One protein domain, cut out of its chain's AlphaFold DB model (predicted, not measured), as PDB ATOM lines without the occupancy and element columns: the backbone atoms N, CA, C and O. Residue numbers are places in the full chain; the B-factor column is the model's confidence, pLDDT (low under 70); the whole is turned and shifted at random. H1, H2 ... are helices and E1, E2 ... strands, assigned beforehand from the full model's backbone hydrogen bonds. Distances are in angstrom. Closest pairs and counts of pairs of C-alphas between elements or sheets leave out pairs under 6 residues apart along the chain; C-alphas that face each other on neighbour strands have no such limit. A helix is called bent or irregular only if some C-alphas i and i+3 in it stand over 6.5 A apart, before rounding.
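AT A GLANCE: This is residues 4 to 108 of the 113 residues of an uncharacterized protein of marine sediment metagenome (UniProt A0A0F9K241). A long helix, H3, runs between a helical hairpin, H1 and H2, and a small three-stranded sheet; it crosses the hairpin steeply and only grazes the sheet. H3 and the hairpin spread as a V from the end where H1 begins. The printed part has 105 residues, in the order E1 E2 H1 H2 E3 H3, mostly helix; the antiparallel sheet runs E1, E2, E3. It is compact, with a radius of gyration of the C-alphas of 13.5 A and spans of 37 by 33 by 21 A.

HOW THE PARTS SIT: Start with E1, residues 4 to 6, and E2, residues 14 to 18, an antiparallel hairpin with N 5 and O 16 2.9 A apart. E3, residues 66 to 71, is antiparallel to E2, with N 70 and O 15 2.8 A apart. H1, residues 24 to 42, and H2, residues 46 to 64, touch as a helical hairpin at a shallow tilt of 6 degrees, opposite ways; their closest C-alphas, 37 and 54, are 5.1 A apart. H2 is irregular, C-alphas 57 and 60 being 7.1 A apart, with a kink of 33 degrees near residue 58. H3, residues 86 to 108, touches residues 55 to 62 of H2 at a steep tilt of 58 degrees, C-alphas 62 and 97 being closest at 6.5 A. With residues 101 to 104 alone, H3 only just touches H1, in 3 pairs of C-alphas within 8 A; the closest, 27 and 104, are 7.0 A apart. Residues 95 to 103 of H3 graze the sheet. Every O i to N i+4 pair is within hydrogen-bond range in H1, 10 of 15 in H2 and 18 of 19 in H3.

IN THESE COORDINATES: Find C-alpha 4, where E1 begins, at (-22.996, 24.132, 19.227). H1 covers 27.2 A and H2 25.4 A. H3 runs 33.1 A from C-alpha 86 at (-9.796, 10.868, 35.752) to C-alpha 108 at (-29.380, 37.348, 32.221).

THE WHOLE: The C-alphas farthest apart, of Asp 43 and Lys 72, are 36.9 A apart. The printed part has no cut; look at residues 72 to 85 for the long link, E3 to H3. The pLDDT is under 70 at residues 43 to 50 and 108.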
ATOM      1  N   GLN A   4     -23.956  25.218  19.440       95.81
ATOM      2  CA  GLN A   4     -22.996  24.132  19.227       95.81
ATOM      3  C   GLN A   4     -21.618  24.514  19.778       95.81
ATOM      4  O   GLN A   4     -21.028  25.513  19.363       95.81
ATOM      5  N   ILE A   5     -21.081  23.687  20.674       95.94
ATOM      6  CA  ILE A   5     -19.759  23.848  21.288       95.94
ATOM      7  C   ILE A   5     -18.857  22.666  20.915       95.94
ATOM      8  O   ILE A   5     -19.319  21.545  20.703       95.94
ATOM      9  N   LYS A   6     -17.545  22.905  20.808       96.75
ATOM     10  CA  LYS A   6     -16.565  21.894  20.381       96.75
ATOM     11  C   LYS A   6     -15.691  21.450  21.548       96.75
ATOM     12  O   LYS A   6     -15.042  22.281  22.175       96.75
ATOM     13  N   SER A   7     -15.607  20.139  21.769       95.00
ATOM     14  CA  SER A   7     -14.816  19.577  22.868       95.00
ATOM     15  C   SER A   7     -13.315  19.851  22.691       95.00
ATOM     16  O   SER A   7     -12.744  19.499  21.647       95.00
ATOM     17  N   PRO A   8     -12.638  20.420  23.710       94.56
ATOM     18  CA  PRO A   8     -11.186  20.580  23.729       94.56
ATOM     19  C   PRO A   8     -10.454  19.304  24.185       94.56
ATOM     20  O   PRO A   8      -9.225  19.221  24.099       94.56
ATOM     21  N   VAL A   9     -11.177  18.292  24.679       94.06
ATOM     22  CA  VAL A   9     -10.585  17.107  25.308       94.06
ATOM     23  C   VAL A   9     -10.138  16.108  24.247       94.06
ATOM     24  O   VAL A   9     -10.948  15.477  23.573       94.06
ATOM     25  N   LYS A  10      -8.822  15.885  24.137       93.25
ATOM     26  CA  LYS A  10      -8.215  15.007  23.111       93.25
ATOM     27  C   LYS A  10      -8.795  13.590  23.069       93.25
ATOM     28  O   LYS A  10      -8.778  12.959  22.015       93.25
ATOM     29  N   LYS A  11      -9.245  13.068  24.215       92.44
ATOM     30  CA  LYS A  11      -9.824  11.723  24.338       92.44
ATOM     31  C   LYS A  11     -11.204  11.628  23.682       92.44
ATOM     32  O   LYS A  11     -11.491  10.607  23.066       92.44
ATOM     33  N   TRP A  12     -11.999  12.690  23.795       93.56
ATOM     34  CA  TRP A  12     -13.390  12.761  23.360       93.56
ATOM     35  C   TRP A  12     -13.576  13.975  22.461       93.56
ATOM     36  O   TRP A  12     -14.085  15.016  22.867       93.56
ATOM     37  N   LEU A  13     -13.082  13.843  21.232       93.94
ATOM     38  CA  LEU A  13     -13.209  14.869  20.203       93.94
ATOM     39  C   LEU A  13     -14.630  14.870  19.648       93.94
ATOM     40  O   LEU A  13     -15.180  13.800  19.401       93.94
ATOM     41  N   GLY A  14     -15.183  16.046  19.382       94.38
ATOM     42  CA  GLY A  14     -16.525  16.153  18.826       94.38
ATOM     43  C   GLY A  14     -17.223  17.446  19.206       94.38
ATOM     44  O   GLY A  14     -16.565  18.418  19.593       94.38
ATOM     45  N   THR A  15     -18.543  17.434  19.097       95.81
ATOM     46  CA  THR A  15     -19.419  18.566  19.400       95.81
ATOM     47  C   THR A  15     -20.464  18.185  20.434       95.81
ATOM     48  O   THR A  15     -20.826  17.021  20.589       95.81
ATOM     49  N   VAL A  16     -20.923  19.182  21.174       95.75
ATOM     50  CA  VAL A  16     -22.088  19.091  22.048       95.75
ATOM     51  C   VAL A  16     -23.016  20.228  21.649       95.75
ATOM     52  O   VAL A  16     -22.554  21.336  21.378       95.75
ATOM     53  N   THR A  17     -24.308  19.942  21.555       95.81
ATOM     54  CA  THR A  17     -25.329  20.951  21.255       95.81
ATOM     55  C   THR A  17     -26.077  21.271  22.538       95.81
ATOM     56  O   THR A  17     -26.659  20.372  23.139       95.81
ATOM     57  N   LEU A  18     -26.029  22.530  22.968       95.25
ATOM     58  CA  LEU A  18     -26.711  23.032  24.157       95.25
ATOM     59  C   LEU A  18     -28.077  23.615  23.799       95.25
ATOM     60  O   LEU A  18     -28.229  24.255  22.752       95.25
ATOM     61  N   HIS A  19     -29.039  23.461  24.707       92.75
ATOM     62  CA  HIS A  19     -30.319  24.153  24.636       92.75
ATOM     63  C   HIS A  19     -30.116  25.668  24.758       92.75
ATOM     64  O   HIS A  19     -29.633  26.147  25.774       92.75
ATOM     65  N   ASP A  20     -30.512  26.425  23.737       90.88
ATOM     66  CA  ASP A  20     -30.511  27.890  23.759       90.88
ATOM     67  C   ASP A  20     -31.789  28.403  23.045       90.88
ATOM     68  O   ASP A  20     -32.017  28.072  21.872       90.88
ATOM     69  N   PRO A  21     -32.687  29.155  23.714       90.38
ATOM     70  CA  PRO A  21     -32.600  29.539  25.122       90.38
ATOM     71  C   PRO A  21     -32.800  28.335  26.052       90.38
ATOM     72  O   PRO A  21     -33.482  27.370  25.699       90.38
ATOM     73  N   LEU A  22     -32.239  28.418  27.259       90.62
ATOM     74  CA  LEU A  22     -32.529  27.464  28.328       90.62
ATOM     75  C   LEU A  22     -34.005  27.576  28.738       90.62
ATOM     76  O   LEU A  22     -34.555  28.669  28.884       90.62
ATOM     77  N   SER A  23     -34.664  26.438  28.929       92.06
ATOM     78  CA  SER A  23     -36.020  26.388  29.477       92.06
ATOM     79  C   SER A  23     -36.025  26.744  30.965       92.06
ATOM     80  O   SER A  23     -35.040  26.536  31.670       92.06
ATOM     81  N   LEU A  24     -37.156  27.234  31.480       90.69
ATOM     82  CA  LEU A  24     -37.272  27.595  32.897       90.69
ATOM     83  C   LEU A  24     -36.885  26.445  33.857       90.69
ATOM     84  O   LEU A  24     -36.165  26.717  34.815       90.69
ATOM     85  N   PRO A  25     -37.272  25.172  33.621       94.44
ATOM     86  CA  PRO A  25     -36.792  24.062  34.444       94.44
ATOM     87  C   PRO A  25     -35.265  23.894  34.424       94.44
ATOM     88  O   PRO A  25     -34.680  23.662  35.477       94.44
ATOM     89  N   GLN A  26     -34.620  24.061  33.264       92.94
ATOM     90  CA  GLN A  26     -33.157  23.983  33.134       92.94
ATOM     91  C   GLN A  26     -32.465  25.129  33.880       92.94
ATOM     92  O   GLN A  26     -31.494  24.898  34.590       92.94
ATOM     93  N   VAL A  27     -32.999  26.352  33.783       92.69
ATOM     94  CA  VAL A  27     -32.497  27.520  34.527       92.69
ATOM     95  C   VAL A  27     -32.540  27.255  36.034       92.69
ATOM     96  O   VAL A  27     -31.536  27.433  36.718       92.69
ATOM     97  N   VAL A  28     -33.671  26.759  36.546       93.50
ATOM     98  CA  VAL A  28     -33.824  26.413  37.968       93.50
ATOM     99  C   VAL A  28     -32.863  25.293  38.378       93.50
ATOM    100  O   VAL A  28     -32.265  25.366  39.448       93.50
ATOM    101  N   ALA A  29     -32.680  24.272  37.536       93.94
ATOM    102  CA  ALA A  29     -31.751  23.178  37.811       93.94
ATOM    103  C   ALA A  29     -30.298  23.668  37.907       93.94
ATOM    104  O   ALA A  29     -29.609  23.332  38.868       93.94
ATOM    105  N   VAL A  30     -29.850  24.501  36.962       92.69
ATOM    106  CA  VAL A  30     -28.496  25.082  36.969       92.69
ATOM    107  C   VAL A  30     -28.294  25.979  38.186       92.69
ATOM    108  O   VAL A  30     -27.274  25.854  38.860       92.69
ATOM    109  N   GLN A  31     -29.266  26.833  38.514       92.69
ATOM    110  CA  GLN A  31     -29.180  27.709  39.682       92.69
ATOM    111  C   GLN A  31     -29.056  26.910  40.986       92.69
ATOM    112  O   GLN A  31     -28.125  27.143  41.755       92.69
ATOM    113  N   ASN A  32     -29.941  25.932  41.204       93.19
ATOM    114  CA  ASN A  32     -29.903  25.094  42.404       93.19
ATOM    115  C   ASN A  32     -28.582  24.321  42.504       93.19
ATOM    116  O   ASN A  32     -27.981  24.256  43.573       93.19
ATOM    117  N   ALA A  33     -28.102  23.768  41.386       92.12
ATOM    118  CA  ALA A  33     -26.849  23.026  41.364       92.12
ATOM    119  C   ALA A  33     -25.644  23.930  41.676       92.12
ATOM    120  O   ALA A  33     -24.743  23.519  42.404       92.12
ATOM    121  N   LEU A  34     -25.630  25.177  41.190       90.19
ATOM    122  CA  LEU A  34     -24.593  26.158  41.523       90.19
ATOM    123  C   LEU A  34     -24.618  26.553  43.004       90.19
ATOM    124  O   LEU A  34     -23.555  26.664  43.615       90.19
ATOM    125  N   GLU A  35     -25.800  26.754  43.585       90.50
ATOM    126  CA  GLU A  35     -25.950  27.059  45.011       90.50
ATOM    127  C   GLU A  35     -25.459  25.898  45.887       90.50
ATOM    128  O   GLU A  35     -24.644  26.118  46.787       90.50
ATOM    129  N   SER A  36     -25.867  24.663  45.578       87.81
ATOM    130  CA  SER A  36     -25.385  23.456  46.262       87.81
ATOM    131  C   SER A  36     -23.870  23.290  46.127       87.81
ATOM    132  O   SER A  36     -23.164  23.079  47.116       87.81
ATOM    133  N   ALA A  37     -23.342  23.427  44.910       86.44
ATOM    134  CA  ALA A  37     -21.919  23.264  44.639       86.44
ATOM    135  C   ALA A  37     -21.075  24.354  45.327       86.44
ATOM    136  O   ALA A  37     -19.967  24.084  45.797       86.44
ATOM    137  N   LYS A  38     -21.605  25.577  45.450       84.19
ATOM    138  CA  LYS A  38     -20.975  26.662  46.210       84.19
ATOM    139  C   LYS A  38     -20.970  26.381  47.713       84.19
ATOM    140  O   LYS A  38     -19.935  26.588  48.340       84.19
ATOM    141  N   ALA A  39     -22.066  25.867  48.271       84.69
ATOM    142  CA  ALA A  39     -22.119  25.490  49.683       84.69
ATOM    143  C   ALA A  39     -21.053  24.432  50.028       84.69
ATOM    144  O   ALA A  39     -20.358  24.561  51.032       84.69
ATOM    145  N   LEU A  40     -20.846  23.445  49.146       79.25
ATOM    146  CA  LEU A  40     -19.776  22.447  49.286       79.25
ATOM    147  C   LEU A  40     -18.370  23.062  49.211       79.25
ATOM    148  O   LEU A  40     -17.452  22.605  49.887       79.25
ATOM    149  N   ALA A  41     -18.185  24.102  48.397       73.25
ATOM    150  CA  ALA A  41     -16.910  24.804  48.292       73.25
ATOM    151  C   ALA A  41     -16.583  25.638  49.548       73.25
ATOM    152  O   ALA A  41     -15.406  25.802  49.876       73.25
ATOM    153  N   GLU A  42     -17.598  26.159  50.246       74.00
ATOM    154  CA  GLU A  42     -17.438  26.971  51.461       74.00
ATOM    155  C   GLU A  42     -17.186  26.130  52.729       74.00
ATOM    156  O   GLU A  42     -16.510  26.614  53.637       74.00
ATOM    157  N   ASP A  43     -17.651  24.874  52.781       67.62
ATOM    158  CA  ASP A  43     -17.572  24.009  53.978       67.62
ATOM    159  C   ASP A  43     -16.186  23.354  54.208       67.62
ATOM    160  O   ASP A  43     -15.891  22.835  55.284       67.62
ATOM    161  N   GLY A  44     -15.269  23.477  53.242       58.75
ATOM    162  CA  GLY A  44     -13.840  23.215  53.439       58.75
ATOM    163  C   GLY A  44     -13.305  21.939  52.782       58.75
ATOM    164  O   GLY A  44     -13.957  20.908  52.698       58.75
ATOM    165  N   ASP A  45     -12.043  22.033  52.350       56.03
ATOM    166  CA  ASP A  45     -11.234  20.986  51.701       56.03
ATOM    167  C   ASP A  45     -11.484  20.750  50.189       56.03
ATOM    168  O   ASP A  45     -11.532  19.634  49.657       56.03
ATOM    169  N   LEU A  46     -11.535  21.865  49.449       58.00
ATOM    170  CA  LEU A  46     -11.541  21.945  47.978       58.00
ATOM    171  C   LEU A  46     -10.384  21.203  47.277       58.00
ATOM    172  O   LEU A  46     -10.439  21.006  46.063       58.00
ATOM    173  N   GLU A  47      -9.322  20.805  47.989       59.00
ATOM    174  CA  GLU A  47      -8.048  20.462  47.352       59.00
ATOM    175  C   GLU A  47      -8.113  19.202  46.472       59.00
ATOM    176  O   GLU A  47      -7.422  19.156  45.452       59.00
ATOM    177  N   LYS A  48      -8.959  18.199  46.784       55.22
ATOM    178  CA  LYS A  48      -9.180  17.022  45.901       55.22
ATOM    179  C   LYS A  48     -10.533  16.319  46.022       55.22
ATOM    180  O   LYS A  48     -10.951  15.729  45.021       55.22
ATOM    181  N   LEU A  49     -11.160  16.300  47.202       58.06
ATOM    182  CA  LEU A  49     -12.497  15.710  47.372       58.06
ATOM    183  C   LEU A  49     -13.572  16.678  46.869       58.06
ATOM    184  O   LEU A  49     -14.375  16.285  46.024       58.06
ATOM    185  N   GLY A  50     -13.457  17.959  47.244       68.88
ATOM    186  CA  GLY A  50     -14.418  18.990  46.860       68.88
ATOM    187  C   GLY A  50     -14.642  19.104  45.352       68.88
ATOM    188  O   GLY A  50     -15.782  19.208  44.932       68.88
ATOM    189  N   LEU A  51     -13.612  18.990  44.500       76.19
ATOM    190  CA  LEU A  51     -13.804  19.120  43.043       76.19
ATOM    191  C   LEU A  51     -14.617  17.967  42.425       76.19
ATOM    192  O   LEU A  51     -15.355  18.172  41.465       76.19
ATOM    193  N   ALA A  52     -14.462  16.740  42.933       79.12
ATOM    194  CA  ALA A  52     -15.212  15.596  42.414       79.12
ATOM    195  C   ALA A  52     -16.681  15.657  42.849       79.12
ATOM    196  O   ALA A  52     -17.561  15.396  42.035       79.12
ATOM    197  N   GLU A  53     -16.930  16.042  44.099       82.56
ATOM    198  CA  GLU A  53     -18.281  16.241  44.633       82.56
ATOM    199  C   GLU A  53     -18.964  17.451  43.985       82.56
ATOM    200  O   GLU A  53     -20.107  17.347  43.556       82.56
ATOM    201  N   PHE A  54     -18.227  18.544  43.775       83.69
ATOM    202  CA  PHE A  54     -18.666  19.724  43.027       83.69
ATOM    203  C   PHE A  54     -19.133  19.362  41.612       83.69
ATOM    204  O   PHE A  54     -20.216  19.747  41.181       83.69
ATOM    205  N   HIS A  55     -18.335  18.579  40.884       85.94
ATOM    206  CA  HIS A  55     -18.714  18.096  39.557       85.94
ATOM    207  C   HIS A  55     -19.914  17.149  39.590       85.94
ATOM    208  O   HIS A  55     -20.740  17.192  38.683       85.94
ATOM    209  N   ASN A  56     -20.009  16.296  40.610       87.38
ATOM    210  CA  ASN A  56     -21.126  15.372  40.764       87.38
ATOM    211  C   ASN A  56     -22.450  16.106  41.023       87.38
ATOM    212  O   ASN A  56     -23.479  15.674  40.519       87.38
ATOM    213  N   GLU A  57     -22.411  17.219  41.754       90.00
ATOM    214  CA  GLU A  57     -23.586  18.054  42.024       90.00
ATOM    215  C   GLU A  57     -24.059  18.814  40.776       90.00
ATOM    216  O   GLU A  57     -25.255  18.918  40.520       90.00
ATOM    217  N   LEU A  58     -23.125  19.308  39.953       90.25
ATOM    218  CA  LEU A  58     -23.460  20.031  38.720       90.25
ATOM    219  C   LEU A  58     -23.891  19.124  37.565       90.25
ATOM    220  O   LEU A  58     -24.620  19.573  36.679       90.25
ATOM    221  N   LEU A  59     -23.418  17.876  37.540       91.81
ATOM    222  CA  LEU A  59     -23.575  16.974  36.400       91.81
ATOM    223  C   LEU A  59     -25.035  16.835  35.922       91.81
ATOM    224  O   LEU A  59     -25.244  17.033  34.727       91.81
ATOM    225  N   PRO A  60     -26.042  16.578  36.784       93.00
ATOM    226  CA  PRO A  60     -27.421  16.409  36.321       93.00
ATOM    227  C   PRO A  60     -27.966  17.659  35.621       93.00
ATOM    228  O   PRO A  60     -28.579  17.568  34.563       93.00
ATOM    229  N   ALA A  61     -27.680  18.845  36.170       94.19
ATOM    230  CA  ALA A  61     -28.118  20.107  35.577       94.19
ATOM    231  C   ALA A  61     -27.424  20.385  34.232       94.19
ATOM    232  O   ALA A  61     -28.041  20.915  33.309       94.19
ATOM    233  N   ILE A  62     -26.147  20.012  34.106       93.81
ATOM    234  CA  ILE A  62     -25.397  20.120  32.848       93.81
ATOM    235  C   ILE A  62     -25.969  19.168  31.796       93.81
ATOM    236  O   ILE A  62     -26.168  19.585  30.657       93.81
ATOM    237  N   GLU A  63     -26.241  17.913  32.159       93.69
ATOM    238  CA  GLU A  63     -26.828  16.917  31.255       93.69
ATOM    239  C   GLU A  63     -28.192  17.370  30.729       93.69
ATOM    240  O   GLU A  63     -28.427  17.290  29.525       93.69
ATOM    241  N   ASP A  64     -29.036  17.943  31.591       93.62
ATOM    242  CA  ASP A  64     -30.339  18.491  31.204       93.62
ATOM    243  C   ASP A  64     -30.233  19.674  30.229       93.62
ATOM    244  O   ASP A  64     -31.163  19.930  29.464       93.62
ATOM    245  N   CYS A  65     -29.116  20.409  30.229       94.06
ATOM    246  CA  CYS A  65     -28.872  21.519  29.303       94.06
ATOM    247  C   CYS A  65     -28.343  21.064  27.933       94.06
ATOM    248  O   CYS A  65     -28.245  21.883  27.014       94.06
ATOM    249  N   ILE A  66     -28.003  19.784  27.773       94.50
ATOM    250  CA  ILE A  66     -27.427  19.241  26.545       94.50
ATOM    251  C   ILE A  66     -28.510  18.551  25.715       94.50
ATOM    252  O   ILE A  66     -29.113  17.567  26.127       94.50
ATOM    253  N   GLU A  67     -28.696  19.032  24.489       93.62
ATOM    254  CA  GLU A  67     -29.643  18.470  23.526       93.62
ATOM    255  C   GLU A  67     -29.043  17.263  22.785       93.62
ATOM    256  O   GLU A  67     -29.721  16.262  22.555       93.62
ATOM    257  N   ILE A  68     -27.766  17.347  22.384       94.44
ATOM    258  CA  ILE A  68     -27.111  16.325  21.548       94.44
ATOM    259  C   ILE A  68     -25.649  16.137  21.962       94.44
ATOM    260  O   ILE A  68     -24.892  17.109  22.024       94.44
ATOM    261  N   TRP A  69     -25.225  14.878  22.139       95.06
ATOM    262  CA  TRP A  69     -23.820  14.507  22.320       95.06
ATOM    263  C   TRP A  69     -23.218  13.911  21.046       95.06
ATOM    264  O   TRP A  69     -23.530  12.797  20.643       95.06
ATOM    265  N   GLU A  70     -22.266  14.599  20.432       94.81
ATOM    266  CA  GLU A  70     -21.539  14.104  19.259       94.81
ATOM    267  C   GLU A  70     -20.053  13.935  19.588       94.81
ATOM    268  O   GLU A  70     -19.174  14.428  18.878       94.81
ATOM    269  N   LEU A  71     -19.758  13.251  20.697       93.94
ATOM    270  CA  LEU A  71     -18.397  13.010  21.178       93.94
ATOM    271  C   LEU A  71     -17.894  11.622  20.769       93.94
ATOM    272  O   LEU A  71     -18.478  10.590  21.086       93.94
ATOM    273  N   LYS A  72     -16.742  11.573  20.100       93.62
ATOM    274  CA  LYS A  72     -16.106  10.320  19.695       93.62
ATOM    275  C   LYS A  72     -15.637   9.528  20.915       93.62
ATOM    276  O   LYS A  72     -14.825  10.017  21.698       93.62
ATOM    277  N   GLY A  73     -16.043   8.262  21.000       88.38
ATOM    278  CA  GLY A  73     -15.613   7.354  22.069       88.38
ATOM    279  C   GLY A  73     -16.377   7.528  23.383       88.38
ATOM    280  O   GLY A  73     -15.872   7.096  24.420       88.38
ATOM    281  N   LEU A  74     -17.549   8.166  23.324       88.69
ATOM    282  CA  LEU A  74     -18.581   8.169  24.357       88.69
ATOM    283  C   LEU A  74     -19.906   7.731  23.743       88.69
ATOM    284  O   LEU A  74     -20.127   7.920  22.545       88.69
ATOM    285  N   ASP A  75     -20.766   7.161  24.576       86.00
ATOM    286  CA  ASP A  75     -22.162   6.933  24.223       86.00
ATOM    287  C   ASP A  75     -22.916   8.276  24.155       86.00
ATOM    288  O   ASP A  75     -22.471   9.279  24.722       86.00
ATOM    289  N   ASN A  76     -24.041   8.310  23.435       83.69
ATOM    290  CA  ASN A  76     -24.878   9.502  23.270       83.69
ATOM    291  C   ASN A  76     -26.310   9.231  23.778       83.69
ATOM    292  O   ASN A  76     -27.055   8.540  23.074       83.69
ATOM    293  N   PRO A  77     -26.710   9.769  24.947       78.19
ATOM    294  CA  PRO A  77     -25.880  10.461  25.942       78.19
ATOM    295  C   PRO A  77     -24.997   9.483  26.749       78.19
ATOM    296  O   PRO A  77     -25.298   8.288  26.815       78.19
ATOM    297  N   PRO A  78     -23.916   9.960  27.388       79.62
ATOM    298  CA  PRO A  78     -23.076   9.122  28.237       79.62
ATOM    299  C   PRO A  78     -23.777   8.827  29.573       79.62
ATOM    300  O   PRO A  78     -23.852   9.697  30.430       79.62
ATOM    301  N   ASN A  79     -24.252   7.595  29.784       82.00
ATOM    302  CA  ASN A  79     -24.825   7.166  31.066       82.00
ATOM    303  C   ASN A  79     -24.253   5.801  31.509       82.00
ATOM    304  O   ASN A  79     -24.576   4.783  30.889       82.00
ATOM    305  N   PRO A  80     -23.429   5.738  32.574       84.19
ATOM    306  CA  PRO A  80     -23.007   6.849  33.435       84.19
ATOM    307  C   PRO A  80     -21.959   7.757  32.771       84.19
ATOM    308  O   PRO A  80     -21.206   7.317  31.897       84.19
ATOM    309  N   PHE A  81     -21.852   9.007  33.236       88.69
ATOM    310  CA  PHE A  81     -20.793   9.923  32.805       88.69
ATOM    311  C   PHE A  81     -19.397   9.307  33.050       88.69
ATOM    312  O   PHE A  81     -19.160   8.686  34.096       88.69
ATOM    313  N   PRO A  82     -18.434   9.442  32.117       89.00
ATOM    314  CA  PRO A  82     -17.137   8.783  32.233       89.00
ATOM    315  C   PRO A  82     -16.339   9.297  33.436       89.00
ATOM    316  O   PRO A  82     -15.837  10.414  33.431       89.00
ATOM    317  N   GLY A  83     -16.112   8.443  34.437       85.69
ATOM    318  CA  GLY A  83     -15.200   8.744  35.551       85.69
ATOM    319  C   GLY A  83     -13.716   8.488  35.241       85.69
ATOM    320  O   GLY A  83     -12.834   8.908  35.996       85.69
ATOM    321  N   THR A  84     -13.404   7.782  34.143       86.94
ATOM    322  CA  THR A  84     -12.026   7.414  33.777       86.94
ATOM    323  C   THR A  84     -11.729   7.603  32.279       86.94
ATOM    324  O   THR A  84     -12.598   7.353  31.446       86.94
ATOM    325  N   PRO A  85     -10.501   8.022  31.902       89.31
ATOM    326  CA  PRO A  85      -9.401   8.422  32.784       89.31
ATOM    327  C   PRO A  85      -9.701   9.742  33.516       89.31
ATOM    328  O   PRO A  85     -10.178  10.699  32.908       89.31
ATOM    329  N   ARG A  86      -9.381   9.796  34.821       87.88
ATOM    330  CA  ARG A  86      -9.796  10.868  35.752       87.88
ATOM    331  C   ARG A  86      -9.494  12.278  35.237       87.88
ATOM    332  O   ARG A  86     -10.317  13.172  35.377       87.88
ATOM    333  N   LYS A  87      -8.320  12.469  34.624       89.00
ATOM    334  CA  LYS A  87      -7.900  13.771  34.093       89.00
ATOM    335  C   LYS A  87      -8.787  14.237  32.937       89.00
ATOM    336  O   LYS A  87      -9.298  15.345  32.992       89.00
ATOM    337  N   SER A  88      -8.996  13.394  31.924       91.75
ATOM    338  CA  SER A  88      -9.832  13.764  30.777       91.75
ATOM    339  C   SER A  88     -11.287  13.957  31.188       91.75
ATOM    340  O   SER A  88     -11.921  14.881  30.699       91.75
ATOM    341  N   ALA A  89     -11.799  13.121  32.100       91.00
ATOM    342  CA  ALA A  89     -13.145  13.251  32.659       91.00
ATOM    343  C   ALA A  89     -13.356  14.614  33.332       91.00
ATOM    344  O   ALA A  89     -14.314  15.315  33.023       91.00
ATOM    345  N   ALA A  90     -12.418  15.019  34.194       89.31
ATOM    346  CA  ALA A  90     -12.457  16.324  34.845       89.31
ATOM    347  C   ALA A  90     -12.317  17.485  33.846       89.31
ATOM    348  O   ALA A  90     -13.025  18.474  33.978       89.31
ATOM    349  N   GLU A  91     -11.447  17.364  32.835       92.56
ATOM    350  CA  GLU A  91     -11.318  18.367  31.764       92.56
ATOM    351  C   GLU A  91     -12.623  18.522  30.967       92.56
ATOM    352  O   GLU A  91     -13.015  19.644  30.660       92.56
ATOM    353  N   LEU A  92     -13.302  17.410  30.658       93.38
ATOM    354  CA  LEU A  92     -14.577  17.419  29.939       93.38
ATOM    355  C   LEU A  92     -15.668  18.078  30.780       93.38
ATOM    356  O   LEU A  92     -16.372  18.950  30.283       93.38
ATOM    357  N   MET A  93     -15.762  17.694  32.052       92.38
ATOM    358  CA  MET A  93     -16.739  18.252  32.979       92.38
ATOM    359  C   MET A  93     -16.541  19.750  33.193       92.38
ATOM    360  O   MET A  93     -17.488  20.516  33.068       92.38
ATOM    361  N   ASN A  94     -15.304  20.177  33.456       92.06
ATOM    362  CA  ASN A  94     -14.984  21.585  33.663       92.06
ATOM    363  C   ASN A  94     -15.272  22.430  32.415       92.06
ATOM    364  O   ASN A  94     -15.703  23.575  32.519       92.06
ATOM    365  N   TRP A  95     -15.016  21.885  31.224       94.62
ATOM    366  CA  TRP A  95     -15.379  22.551  29.977       94.62
ATOM    367  C   TRP A  95     -16.900  22.698  29.842       94.62
ATOM    368  O   TRP A  95     -17.376  23.813  29.656       94.62
ATOM    369  N   LEU A  96     -17.657  21.608  29.996       94.62
ATOM    370  CA  LEU A  96     -19.118  21.628  29.902       94.62
ATOM    371  C   LEU A  96     -19.759  22.574  30.924       94.62
ATOM    372  O   LEU A  96     -20.613  23.376  30.556       94.62
ATOM    373  N   SER A  97     -19.322  22.519  32.184       92.94
ATOM    374  CA  SER A  97     -19.832  23.395  33.237       92.94
ATOM    375  C   SER A  97     -19.574  24.867  32.919       92.94
ATOM    376  O   SER A  97     -20.475  25.688  33.066       92.94
ATOM    377  N   THR A  98     -18.385  25.202  32.410       92.69
ATOM    378  CA  THR A  98     -18.043  26.576  32.009       92.69
ATOM    379  C   THR A  98     -18.959  27.079  30.891       92.69
ATOM    380  O   THR A  98     -19.455  28.200  30.976       92.69
ATOM    381  N   GLU A  99     -19.214  26.264  29.865       94.94
ATOM    382  CA  GLU A  99     -20.071  26.647  28.732       94.94
ATOM    383  C   GLU A  99     -21.540  26.813  29.145       94.94
ATOM    384  O   GLU A  99     -22.188  27.776  28.734       94.94
ATOM    385  N   VAL A 100     -22.061  25.919  29.994       93.00
ATOM    386  CA  VAL A 100     -23.439  26.005  30.509       93.00
ATOM    387  C   VAL A 100     -23.614  27.222  31.416       93.00
ATOM    388  O   VAL A 100     -24.591  27.951  31.275       93.00
ATOM    389  N   VAL A 101     -22.657  27.496  32.307       91.31
ATOM    390  CA  VAL A 101     -22.699  28.684  33.177       91.31
ATOM    391  C   VAL A 101     -22.563  29.971  32.364       91.31
ATOM    392  O   VAL A 101     -23.245  30.952  32.650       91.31
ATOM    393  N   ALA A 102     -21.720  29.987  31.329       91.81
ATOM    394  CA  ALA A 102     -21.633  31.125  30.418       91.81
ATOM    395  C   ALA A 102     -22.972  31.371  29.713       91.81
ATOM    396  O   ALA A 102     -23.438  32.505  29.691       91.81
ATOM    397  N   LEU A 103     -23.624  30.315  29.218       91.38
ATOM    398  CA  LEU A 103     -24.940  30.408  28.588       91.38
ATOM    399  C   LEU A 103     -26.028  30.892  29.562       91.38
ATOM    400  O   LEU A 103     -26.853  31.727  29.201       91.38
ATOM    401  N   PHE A 104     -26.002  30.403  30.802       89.38
ATOM    402  CA  PHE A 104     -26.890  30.857  31.871       89.38
ATOM    403  C   PHE A 104     -26.725  32.362  32.141       89.38
ATOM    404  O   PHE A 104     -27.710  33.093  32.152       89.38
ATOM    405  N   ASN A 105     -25.486  32.848  32.263       88.44
ATOM    406  CA  ASN A 105     -25.205  34.270  32.491       88.44
ATOM    407  C   ASN A 105     -25.500  35.147  31.257       88.44
ATOM    408  O   ASN A 105     -25.921  36.293  31.399       88.44
ATOM    409  N   GLU A 106     -25.285  34.630  30.039       84.31
ATOM    410  CA  GLU A 106     -25.654  35.302  28.783       84.31
ATOM    411  C   GLU A 106     -27.167  35.567  28.725       84.31
ATOM    412  O   GLU A 106     -27.580  36.633  28.270       84.31
ATOM    413  N   ALA A 107     -27.990  34.642  29.232       72.12
ATOM    414  CA  ALA A 107     -29.442  34.807  29.288       72.12
ATOM    415  C   ALA A 107     -29.897  35.925  30.253       72.12
ATOM    416  O   ALA A 107     -30.972  36.491  30.058       72.12
ATOM    417  N   GLU A 108     -29.090  36.267  31.264       67.31
ATOM    418  CA  GLU A 108     -29.380  37.348  32.221       67.31
ATOM    419  C   GLU A 108     -28.902  38.731  31.747       67.31
ATOM    420  O   GLU A 108     -29.369  39.761  32.244       67.31
TER     421      GLU A 108